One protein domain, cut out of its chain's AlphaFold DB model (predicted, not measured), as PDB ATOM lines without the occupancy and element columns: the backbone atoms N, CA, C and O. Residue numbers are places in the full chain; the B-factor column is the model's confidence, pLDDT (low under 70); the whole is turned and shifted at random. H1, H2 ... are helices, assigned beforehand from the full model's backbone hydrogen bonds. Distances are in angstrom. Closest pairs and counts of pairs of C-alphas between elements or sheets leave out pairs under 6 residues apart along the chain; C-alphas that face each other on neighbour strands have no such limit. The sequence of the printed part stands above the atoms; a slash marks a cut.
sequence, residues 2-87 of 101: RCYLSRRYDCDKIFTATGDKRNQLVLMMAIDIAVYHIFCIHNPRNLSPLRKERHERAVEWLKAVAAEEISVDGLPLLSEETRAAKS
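This is residues 2 to 87 of the 101 residues of an uncharacterized protein of Bacteroides vulgatus str. 3775 SL(B) 10 (iv) (UniProt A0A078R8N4). Two long helices, H3 and H4, run opposite ways and cross at a steep angle, while the three short helices H1, H2 and H5 lie toward the end where H3 begins and H4 ends. H1 packs on the last part of H4, residues 16 to 21 stick out, and H5 lies farthest out, beyond a long link. The printed part has 86 residues with five named helices, in the order H1, H2, H3, H4, H5, and no named strand; its class is all helix. It is only just loose, close to compact, with a radius of gyration of the C-alphas of 14.7 A, and elongated, spanning 48 by 28 by 19 A.

H1 is residues 2 to 5, starting with C-alpha 2 at (15.224, 7.933, 35.586). H2 is residues 11 to 16. H3, residues 24 to 42, is 26.9 A long and begins at C-alpha 24 at (1.361, -0.538, 32.851). H4, residues 49 to 66, is 25.8 A long. H5, residues 80 to 85, ends at C-alpha 85 at (16.057, 16.340, 51.045).

H1 touches H4, which meets it with residues 62 to 66 alone; the closest C-alphas, of Tyr 4 and Ala 66, are 4.9 A apart. H1 and H2 are close but not clearly touching, their closest C-alphas, of Arg 2 and Cys 11, being 6.4 A apart. H3 touches H4 through residues 29 to 36 and 51 to 58 alone, at a steep tilt of 48 degrees, opposite ways; the closest C-alphas, of Met 29 and Ala 58, are 5.3 A apart. H5 touches no helix. Every O i to N i+4 pair is within hydrogen-bond range in H2, H3, H4 and H5; H1 is too short for such a pair.

The two C-alphas farthest apart, of Arg 45 and Glu 81, are 47.6 A apart. The printed part has no cut. The link from H4 to H5, residues 67 to 79, is long. The mean pLDDT of the printed part is 89.6, and no printed residue is under 70.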
ATOM      1  N   ARG A   2      14.838   7.938  34.154       90.75
ATOM      2  CA  ARG A   2      15.224   7.933  35.586       90.75
ATOM      3  C   ARG A   2      15.363   9.325  36.220       90.75
ATOM      4  O   ARG A   2      14.917   9.506  37.343       90.75
ATOM      5  N   CYS A   3      15.916  10.296  35.492       89.56
ATOM      6  CA  CYS A   3      16.071  11.686  35.936       89.56
ATOM      7  C   CYS A   3      14.750  12.400  36.268       89.56
ATOM      8  O   CYS A   3      14.742  13.261  37.137       89.56
ATOM      9  N   TYR A   4      13.645  12.034  35.612       91.25
ATOM     10  CA  TYR A   4      12.334  12.643  35.852       91.25
ATOM     11  C   TYR A   4      11.624  12.025  37.065       91.25
ATOM     12  O   TYR A   4      10.911  12.715  37.785       91.25
ATOM     13  N   LEU A   5      11.833  10.727  37.314       90.94
ATOM     14  CA  LEU A   5      11.121   9.978  38.359       90.94
ATOM     15  C   LEU A   5      11.860   9.951  39.707       90.94
ATOM     16  O   LEU A   5      11.219   9.864  40.754       90.94
ATOM     17  N   SER A   6      13.193  10.057  39.702       89.38
ATOM     18  CA  SER A   6      14.058   9.823  40.875       89.38
ATOM     19  C   SER A   6      13.911  10.838  42.010       89.38
ATOM     20  O   SER A   6      14.488  10.642  43.088       89.38
ATOM     21  N   ARG A   7      13.179  11.933  41.777       86.19
ATOM     22  CA  ARG A   7      12.858  12.928  42.804       86.19
ATOM     23  C   ARG A   7      11.850  12.383  43.813       86.19
ATOM     24  O   ARG A   7      12.028  12.570  45.011       86.19
ATOM     25  N   ARG A   8      10.831  11.669  43.325       87.94
ATOM     26  CA  ARG A   8       9.674  11.238  44.119       87.94
ATOM     27  C   ARG A   8       9.575   9.723  44.282       87.94
ATOM     28  O   ARG A   8       9.161   9.258  45.344       87.94
ATOM     29  N   TYR A   9       9.959   8.969  43.258       92.31
ATOM     30  CA  TYR A   9       9.758   7.526  43.203       92.31
ATOM     31  C   TYR A   9      11.066   6.744  43.305       92.31
ATOM     32  O   TYR A   9      12.139   7.212  42.910       92.31
ATOM     33  N   ASP A  10      10.955   5.527  43.827       92.75
ATOM     34  CA  ASP A  10      12.039   4.558  43.887       92.75
ATOM     35  C   ASP A  10      12.227   3.919  42.503       92.75
ATOM     36  O   ASP A  10      11.598   2.922  42.144       92.75
ATOM     37  N   CYS A  11      13.089   4.541  41.699       92.44
ATOM     38  CA  CYS A  11      13.390   4.077  40.350       92.44
ATOM     39  C   CYS A  11      13.934   2.644  40.319       92.44
ATOM     40  O   CYS A  11      13.693   1.949  39.336       92.44
ATOM     41  N   ASP A  12      14.663   2.200  41.347       93.00
ATOM     42  CA  ASP A  12      15.217   0.846  41.359       93.00
ATOM     43  C   ASP A  12      14.101  -0.180  41.461       93.00
ATOM     44  O   ASP A  12      14.024  -1.076  40.624       93.00
ATOM     45  N   LYS A  13      13.150   0.007  42.379       93.00
ATOM     46  CA  LYS A  13      11.965  -0.864  42.460       93.00
ATOM     47  C   LYS A  13      11.111  -0.829  41.193       93.00
ATOM     48  O   LYS A  13      10.605  -1.864  40.773       93.00
ATOM     49  N   ILE A  14      10.968   0.340  40.567       93.38
ATOM     50  CA  ILE A  14      10.192   0.483  39.325       93.38
ATOM     51  C   ILE A  14      10.822  -0.322  38.190       93.38
ATOM     52  O   ILE A  14      10.132  -1.096  37.529       93.38
ATOM     53  N   PHE A  15      12.121  -0.135  37.946       92.38
ATOM     54  CA  PHE A  15      12.788  -0.722  36.783       92.38
ATOM     55  C   PHE A  15      13.255  -2.167  37.010       92.38
ATOM     56  O   PHE A  15      13.538  -2.858  36.036       92.38
ATOM     57  N   THR A  16      13.287  -2.650  38.257       94.69
ATOM     58  CA  THR A  16      13.544  -4.069  38.571       94.69
ATOM     59  C   THR A  16      12.285  -4.939  38.520       94.69
ATOM     60  O   THR A  16      12.401  -6.164  38.482       94.69
ATOM     61  N   ALA A  17      11.083  -4.352  38.483       94.25
ATOM     62  CA  ALA A  17       9.834  -5.105  38.416       94.25
ATOM     63  C   ALA A  17       9.705  -5.935  37.119       94.25
ATOM     64  O   ALA A  17      10.008  -5.487  36.005       94.25
ATOM     65  N   THR A  18       9.200  -7.161  37.249       94.06
ATOM     66  CA  THR A  18       9.040  -8.121  36.147       94.06
ATOM     67  C   THR A  18       7.608  -8.644  36.050       94.06
ATOM     68  O   THR A  18       6.855  -8.614  37.025       94.06
ATOM     69  N   GLY A  19       7.229  -9.102  34.851       92.94
ATOM     70  CA  GLY A  19       5.890  -9.632  34.572       92.94
ATOM     71  C   GLY A  19       4.780  -8.641  34.925       92.94
ATOM     72  O   GLY A  19       4.906  -7.441  34.667       92.94
ATOM     73  N   ASP A  20       3.742  -9.151  35.583       91.31
ATOM     74  CA  ASP A  20       2.535  -8.403  35.959       91.31
ATOM     75  C   ASP A  20       2.769  -7.363  37.065       91.31
ATOM     76  O   ASP A  20       1.905  -6.540  37.349       91.31
ATOM     77  N   LYS A  21       3.957  -7.355  37.684       91.69
ATOM     78  CA  LYS A  21       4.335  -6.341  38.681       91.69
ATOM     79  C   LYS A  21       4.770  -5.021  38.044       91.69
ATOM     80  O   LYS A  21       5.003  -4.046  38.757       91.69
ATOM     81  N   ARG A  22       4.941  -4.975  36.719       93.44
ATOM     82  CA  ARG A  22       5.297  -3.740  36.015       93.44
ATOM     83  C   ARG A  22       4.098  -2.808  35.969       93.44
ATOM     84  O   ARG A  22       3.022  -3.186  35.526       93.44
ATOM     85  N   ASN A  23       4.316  -1.552  36.342       93.38
ATOM     86  CA  ASN A  23       3.300  -0.528  36.167       93.38
ATOM     87  C   ASN A  23       3.018  -0.323  34.666       93.38
ATOM     88  O   ASN A  23       3.914   0.040  33.899       93.38
ATOM     89  N   GLN A  24       1.770  -0.559  34.256       92.00
ATOM     90  CA  GLN A  24       1.361  -0.538  32.851       92.00
ATOM     91  C   GLN A  24       1.559   0.836  32.198       92.00
ATOM     92  O   GLN A  24       1.975   0.909  31.041       92.00
ATOM     93  N   LEU A  25       1.315   1.927  32.934       92.69
ATOM     94  CA  LEU A  25       1.479   3.285  32.417       92.69
ATOM     95  C   LEU A  25       2.953   3.600  32.150       92.69
ATOM     96  O   LEU A  25       3.298   4.071  31.067       92.69
ATOM     97  N   VAL A  26       3.838   3.281  33.102       93.06
ATOM     98  CA  VAL A  26       5.289   3.455  32.920       93.06
ATOM     99  C   VAL A  26       5.799   2.594  31.767       93.06
ATOM    100  O   VAL A  26       6.597   3.071  30.961       93.06
ATOM    101  N   LEU A  27       5.317   1.352  31.656       93.75
ATOM    102  CA  LEU A  27       5.689   0.446  30.572       93.75
ATOM    103  C   LEU A  27       5.283   1.006  29.203       93.75
ATOM    104  O   LEU A  27       6.106   1.022  28.292       93.75
ATOM    105  N   MET A  28       4.055   1.511  29.068       93.94
ATOM    106  CA  MET A  28       3.570   2.137  27.836       93.94
ATOM    107  C   MET A  28       4.461   3.317  27.422       93.94
ATOM    108  O   MET A  28       4.950   3.347  26.293       93.94
ATOM    109  N   MET A  29       4.744   4.239  28.349       94.50
ATOM    110  CA  MET A  29       5.599   5.400  28.071       94.50
ATOM    111  C   MET A  29       7.030   4.982  27.704       94.50
ATOM    112  O   MET A  29       7.645   5.572  26.819       94.50
ATOM    113  N   ALA A  30       7.576   3.955  28.364       94.56
ATOM    114  CA  ALA A  30       8.916   3.449  28.074       94.56
ATOM    115  C   ALA A  30       8.999   2.819  26.676       94.56
ATOM    116  O   ALA A  30       9.981   3.039  25.966       94.56
ATOM    117  N   ILE A  31       7.961   2.082  26.266       94.50
ATOM    118  CA  ILE A  31       7.862   1.493  24.926       94.50
ATOM    119  C   ILE A  31       7.794   2.590  23.865       94.50
ATOM    120  O   ILE A  31       8.546   2.524  22.896       94.50
ATOM    121  N   ASP A  32       6.951   3.610  24.039       94.25
ATOM    122  CA  ASP A  32       6.824   4.687  23.050       94.25
ATOM    123  C   ASP A  32       8.153   5.444  22.856       94.25
ATOM    124  O   ASP A  32       8.546   5.713  21.717       94.25
ATOM    125  N   ILE A  33       8.902   5.694  23.938       94.62
ATOM    126  CA  ILE A  33      10.241   6.300  23.862       94.62
ATOM    127  C   ILE A  33      11.246   5.371  23.167       94.62
ATOM    128  O   ILE A  33      11.972   5.803  22.270       94.62
ATOM    129  N   ALA A  34      11.297   4.094  23.551       94.25
ATOM    130  CA  ALA A  34      12.235   3.135  22.968       94.25
ATOM    131  C   ALA A  34      11.984   2.933  21.467       94.25
ATOM    132  O   ALA A  34      12.919   2.957  20.667       94.25
ATOM    133  N   VAL A  35      10.716   2.793  21.075       91.81
ATOM    134  CA  VAL A  35      10.314   2.635  19.676       91.81
ATOM    135  C   VAL A  35      10.702   3.868  18.866       91.81
ATOM    136  O   VAL A  35      11.274   3.715  17.789       91.81
ATOM    137  N   TYR A  36      10.460   5.078  19.380       91.81
ATOM    138  CA  TYR A  36      10.898   6.309  18.721       91.81
ATOM    139  C   TYR A  36      12.409   6.304  18.446       91.81
ATOM    140  O   TYR A  36      12.824   6.519  17.307       91.81
ATOM    141  N   HIS A  37      13.233   5.963  19.442       90.94
ATOM    142  CA  HIS A  37      14.686   5.901  19.264       90.94
ATOM    143  C   HIS A  37      15.130   4.845  18.243       90.94
ATOM    144  O   HIS A  37      16.021   5.123  17.442       90.94
ATOM    145  N   ILE A  38      14.496   3.667  18.217       91.00
ATOM    146  CA  ILE A  38      14.781   2.629  17.213       91.00
ATOM    147  C   ILE A  38      14.512   3.156  15.795       91.00
ATOM    148  O   ILE A  38      15.342   2.983  14.900       91.00
ATOM    149  N   PHE A  39      13.388   3.850  15.586       86.81
ATOM    150  CA  PHE A  39      13.061   4.434  14.282       86.81
ATOM    151  C   PHE A  39      14.039   5.535  13.863       86.81
ATOM    152  O   PHE A  39      14.426   5.583  12.694       86.81
ATOM    153  N   CYS A  40      14.473   6.381  14.801       87.31
ATOM    154  CA  CYS A  40      15.468   7.418  14.527       87.31
ATOM    155  C   CYS A  40      16.803   6.842  14.033       87.31
ATOM    156  O   CYS A  40      17.456   7.478  13.211       87.31
ATOM    157  N   ILE A  41      17.194   5.652  14.503       88.06
ATOM    158  CA  ILE A  41      18.423   4.975  14.062       88.06
ATOM    159  C   ILE A  41      18.247   4.378  12.661       88.06
ATOM    160  O   ILE A  41      19.144   4.487  11.831       88.06
ATOM    161  N   HIS A  42      17.106   3.738  12.390       80.94
ATOM    162  CA  HIS A  42      16.922   2.976  11.155       80.94
ATOM    163  C   HIS A  42      16.610   3.854   9.933       80.94
ATOM    164  O   HIS A  42      17.214   3.680   8.877       80.94
ATOM    165  N   ASN A  43      15.659   4.789  10.048       77.94
ATOM    166  CA  ASN A  43      15.286   5.669   8.940       77.94
ATOM    167  C   ASN A  43      14.648   6.974   9.447       77.94
ATOM    168  O   ASN A  43      13.419   7.090   9.487       77.94
ATOM    169  N   PRO A  44      15.458   7.992   9.783       73.56
ATOM    170  CA  PRO A  44      14.946   9.253  10.315       73.56
ATOM    171  C   PRO A  44      14.104  10.051   9.306       73.56
ATOM    172  O   PRO A  44      13.345  10.923   9.717       73.56
ATOM    173  N   ARG A  45      14.195   9.761   7.995       73.75
ATOM    174  CA  ARG A  45      13.426  10.468   6.953       73.75
ATOM    175  C   ARG A  45      11.964  10.029   6.859       73.75
ATOM    176  O   ARG A  45      11.133  10.842   6.477       73.75
ATOM    177  N   ASN A  46      11.646   8.791   7.240       76.38
ATOM    178  CA  ASN A  46      10.284   8.239   7.179       76.38
ATOM    179  C   ASN A  46       9.700   7.983   8.575       76.38
ATOM    180  O   ASN A  46       9.031   6.974   8.810       76.38
ATOM    181  N   LEU A  47       9.956   8.881   9.529       79.94
ATOM    182  CA  LEU A  47       9.323   8.782  10.837       79.94
ATOM    183  C   LEU A  47       7.828   9.114  10.710       79.94
ATOM    184  O   LEU A  47       7.455  10.227  10.347       79.94
ATOM    185  N   SER A  48       6.968   8.153  11.050       84.12
ATOM    186  CA  SER A  48       5.523   8.387  11.112       84.12
ATOM    187  C   SER A  48       5.197   9.519  12.106       84.12
ATOM    188  O   SER A  48       5.664   9.450  13.251       84.12
ATOM    189  N   PRO A  49       4.357  10.508  11.735       87.12
ATOM    190  CA  PRO A  49       3.937  11.587  12.635       87.12
ATOM    191  C   PRO A  49       3.370  11.076  13.964       87.12
ATOM    192  O   PRO A  49       3.702  11.601  15.020       87.12
ATOM    193  N   LEU A  50       2.625   9.967  13.925       89.75
ATOM    194  CA  LEU A  50       2.056   9.324  15.110       89.75
ATOM    195  C   LEU A  50       3.129   8.903  16.129       89.75
ATOM    196  O   LEU A  50       2.911   8.971  17.336       89.75
ATOM    197  N   ARG A  51       4.300   8.444  15.665       89.31
ATOM    198  CA  ARG A  51       5.399   8.029  16.555       89.31
ATOM    199  C   ARG A  51       6.066   9.225  17.216       89.31
ATOM    200  O   ARG A  51       6.433   9.133  18.384       89.31
ATOM    201  N   LYS A  52       6.186  10.333  16.486       90.94
ATOM    202  CA  LYS A  52       6.671  11.597  17.036       90.94
ATOM    203  C   LYS A  52       5.713  12.132  18.103       90.94
ATOM    204  O   LYS A  52       6.158  12.398  19.211       90.94
ATOM    205  N   GLU A  53       4.416  12.180  17.807       94.44
ATOM    206  CA  GLU A  53       3.383  12.655  18.737       94.44
ATOM    207  C   GLU A  53       3.334  11.817  20.024       94.44
ATOM    208  O   GLU A  53       3.317  12.356  21.130       94.44
ATOM    209  N   ARG A  54       3.396  10.482  19.911       94.25
ATOM    210  CA  ARG A  54       3.458   9.598  21.087       94.25
ATOM    211  C   ARG A  54       4.709   9.824  21.930       94.25
ATOM    212  O   ARG A  54       4.615   9.844  23.155       94.25
ATOM    213  N   HIS A  55       5.865  10.006  21.294       94.56
ATOM    214  CA  HIS A  55       7.099  10.331  22.001       94.56
ATOM    215  C   HIS A  55       7.002  11.689  22.710       94.56
ATOM    216  O   HIS A  55       7.356  11.794  23.883       94.56
ATOM    217  N   GLU A  56       6.488  12.718  22.032       95.38
ATOM    218  CA  GLU A  56       6.282  14.052  22.608       95.38
ATOM    219  C   GLU A  56       5.356  13.996  23.824       95.38
ATOM    220  O   GLU A  56       5.730  14.486  24.890       95.38
ATOM    221  N   ARG A  57       4.229  13.283  23.719       95.88
ATOM    222  CA  ARG A  57       3.310  13.039  24.836       95.88
ATOM    223  C   ARG A  57       3.971  12.284  25.994       95.88
ATOM    224  O   ARG A  57       3.725  12.607  27.154       95.88
ATOM    225  N   ALA A  58       4.816  11.289  25.716       95.75
ATOM    226  CA  ALA A  58       5.545  10.567  26.760       95.75
ATOM    227  C   ALA A  58       6.550  11.473  27.493       95.75
ATOM    228  O   ALA A  58       6.678  11.403  28.717       95.75
ATOM    229  N   VAL A  59       7.241  12.353  26.764       95.38
ATOM    230  CA  VAL A  59       8.160  13.343  27.345       95.38
ATOM    231  C   VAL A  59       7.405  14.403  28.149       95.38
ATOM    232  O   VAL A  59       7.852  14.765  29.236       95.38
ATOM    233  N   GLU A  60       6.270  14.888  27.654       96.25
ATOM    234  CA  GLU A  60       5.404  15.831  28.366       96.25
ATOM    235  C   GLU A  60       4.884  15.233  29.674       96.25
ATOM    236  O   GLU A  60       5.028  15.842  30.734       96.25
ATOM    237  N   TRP A  61       4.405  13.990  29.633       95.19
ATOM    238  CA  TRP A  61       4.003  13.263  30.832       95.19
ATOM    239  C   TRP A  61       5.154  13.141  31.842       95.19
ATOM    240  O   TRP A  61       4.965  13.410  33.026       95.19
ATOM    241  N   LEU A  62       6.375  12.815  31.395       94.44
ATOM    242  CA  LEU A  62       7.547  12.756  32.280       94.44
ATOM    243  C   LEU A  62       7.878  14.113  32.918       94.44
ATOM    244  O   LEU A  62       8.259  14.156  34.089       94.44
ATOM    245  N   LYS A  63       7.735  15.212  32.169       94.38
ATOM    246  CA  LYS A  63       7.933  16.572  32.692       94.38
ATOM    247  C   LYS A  63       6.882  16.919  33.746       94.38
ATOM    248  O   LYS A  63       7.261  17.385  34.816       94.38
ATOM    249  N   ALA A  64       5.609  16.621  33.490       93.50
ATOM    250  CA  ALA A  64       4.516  16.849  34.436       93.50
ATOM    251  C   ALA A  64       4.671  16.015  35.723       93.50
ATOM    252  O   ALA A  64       4.419  16.496  36.828       93.50
ATOM    253  N   VAL A  65       5.167  14.777  35.611       92.19
ATOM    254  CA  VAL A  65       5.499  13.947  36.781       92.19
ATOM    255  C   VAL A  65       6.665  14.541  37.579       92.19
ATOM    256  O   VAL A  65       6.613  14.569  38.810       92.19
ATOM    257  N   ALA A  66       7.707  15.045  36.912       90.00
ATOM    258  CA  ALA A  66       8.847  15.683  37.579       90.00
ATOM    259  C   ALA A  66       8.464  17.002  38.280       90.00
ATOM    260  O   ALA A  66       8.974  17.295  39.370       90.00
ATOM    261  N   ALA A  67       7.538  17.755  37.677       89.88
ATOM    262  CA  ALA A  67       6.938  18.969  38.227       89.88
ATOM    263  C   ALA A  67       5.977  18.704  39.401       89.88
ATOM    264  O   ALA A  67       5.545  19.649  40.046       89.88
ATOM    265  N   GLU A  68       5.681  17.436  39.710       87.19
ATOM    266  CA  GLU A  68       4.701  17.012  40.723       87.19
ATOM    267  C   GLU A  68       3.244  17.401  40.419       87.19
ATOM    268  O   GLU A  68       2.379  17.209  41.270       87.19
ATOM    269  N   GLU A  69       2.942  17.839  39.195       89.44
ATOM    270  CA  GLU A  69       1.572  18.108  38.732       89.44
ATOM    271  C   GLU A  69       0.775  16.812  38.548       89.44
ATOM    272  O   GLU A  69      -0.426  16.761  38.812       89.44
ATOM    273  N   ILE A  70       1.454  15.738  38.129       88.50
ATOM    274  CA  ILE A  70       0.857  14.412  37.951       88.50
ATOM    275  C   ILE A  70       1.452  13.432  38.961       88.50
ATOM    276  O   ILE A  70       2.661  13.185  39.016       88.50
ATOM    277  N   SER A  71       0.570  12.812  39.743       85.25
ATOM    278  CA  SER A  71       0.896  11.650  40.565       85.25
ATOM    279  C   SER A  71       0.611  10.371  39.790       85.25
ATOM    280  O   SER A  71      -0.448  10.236  39.184       85.25
ATOM    281  N   VAL A  72       1.535   9.416  39.836       86.81
ATOM    282  CA  VAL A  72       1.360   8.114  39.197       86.81
ATOM    283  C   VAL A  72       0.967   7.113  40.264       86.81
ATOM    284  O   VAL A  72       1.730   6.863  41.200       86.81
ATOM    285  N   ASP A  73      -0.232   6.567  40.126       85.19
ATOM    286  CA  ASP A  73      -0.755   5.596  41.072       85.19
ATOM    287  C   ASP A  73       0.029   4.272  41.028       85.19
ATOM    288  O   ASP A  73       0.539   3.850  39.983       85.19
ATOM    289  N   GLY A  74       0.160   3.639  42.191       83.50
ATOM    290  CA  GLY A  74       0.825   2.347  42.360       83.50
ATOM    291  C   GLY A  74       2.352   2.346  42.206       83.50
ATOM    292  O   GLY A  74       2.955   1.274  42.269       83.50
ATOM    293  N   LEU A  75       3.012   3.497  42.006       90.12
ATOM    294  CA  LEU A  75       4.478   3.554  41.991       90.12
ATOM    295  C   LEU A  75       5.060   3.639  43.413       90.12
ATOM    296  O   LEU A  75       4.581   4.424  44.234       90.12
ATOM    297  N   PRO A  76       6.146   2.896  43.703       91.62
ATOM    298  CA  PRO A  76       6.805   2.944  44.999       91.62
ATOM    299  C   PRO A  76       7.422   4.327  45.230       91.62
ATOM    300  O   PRO A  76       8.248   4.802  44.445       91.62
ATOM    301  N   LEU A  77       7.025   4.975  46.323       91.56
ATOM    302  CA  LEU A  77       7.571   6.263  46.744       91.56
ATOM    303  C   LEU A  77       8.909   6.079  47.467       91.56
ATOM    304  O   LEU A  77       9.136   5.079  48.150       91.56
ATOM    305  N   LEU A  78       9.781   7.079  47.342       90.44
ATOM    306  CA  LEU A  78      10.951   7.212  48.212       90.44
ATOM    307  C   LEU A  78      10.520   7.534  49.651       90.44
ATOM    308  O   LEU A  78       9.423   8.057  49.872       90.44
ATOM    309  N   SER A  79      11.404   7.270  50.620       89.56
ATOM    310  CA  SER A  79      11.171   7.663  52.014       89.56
ATOM    311  C   SER A  79      10.951   9.170  52.137       89.56
ATOM    312  O   SER A  79      11.478   9.959  51.346       89.56
ATOM    313  N   GLU A  80      10.173   9.573  53.139       84.44
ATOM    314  CA  GLU A  80       9.832  10.977  53.367       84.44
ATOM    315  C   GLU A  80      11.081  11.846  53.558       84.44
ATOM    316  O   GLU A  80      11.202  12.882  52.912       84.44
ATOM    317  N   GLU A  81      12.067  11.368  54.321       83.38
ATOM    318  CA  GLU A  81      13.358  12.043  54.513       83.38
ATOM    319  C   GLU A  81      14.092  12.293  53.187       83.38
ATOM    320  O   GLU A  81      14.564  13.399  52.921       83.38
ATOM    321  N   THR A  82      14.142  11.282  52.312       83.62
ATOM    322  CA  THR A  82      14.819  11.392  51.011       83.62
ATOM    323  C   THR A  82      14.078  12.351  50.084       83.62
ATOM    324  O   THR A  82      14.703  13.090  49.322       83.62
ATOM    325  N   ARG A  83      12.743  12.351  50.134       83.44
ATOM    326  CA  ARG A  83      11.904  13.267  49.351       83.44
ATOM    327  C   ARG A  83      12.039  14.703  49.841       83.44
ATOM    328  O   ARG A  83      12.180  15.596  49.014       83.44
ATOM    329  N   ALA A  84      12.058  14.918  51.155       81.62
ATOM    330  CA  ALA A  84      12.273  16.229  51.758       81.62
ATOM    331  C   ALA A  84      13.660  16.786  51.404       81.62
ATOM    332  O   ALA A  84      13.771  17.939  50.992       81.62
ATOM    333  N   ALA A  85      14.705  15.954  51.454       80.94
ATOM    334  CA  ALA A  85      16.057  16.340  51.045       80.94
ATOM    335  C   ALA A  85      16.166  16.697  49.549       80.94
ATOM    336  O   ALA A  85      16.989  17.526  49.172       80.94
ATOM    337  N   LYS A  86      15.336  16.080  48.698       77.62
ATOM    338  CA  LYS A  86      15.249  16.349  47.251       77.62
ATOM    339  C   LYS A  86      14.168  17.372  46.883       77.62
ATOM    340  O   LYS A  86      13.872  17.558  45.698       77.62
ATOM    341  N   SER A  87      13.529  17.989  47.873       75.62
ATOM    342  CA  SER A  87      12.490  18.985  47.631       75.62
ATOM    343  C   SER A  87      13.108  20.280  47.100       75.62
ATOM    344  O   SER A  87      14.273  20.585  47.354       75.62
TER     345      SER A  87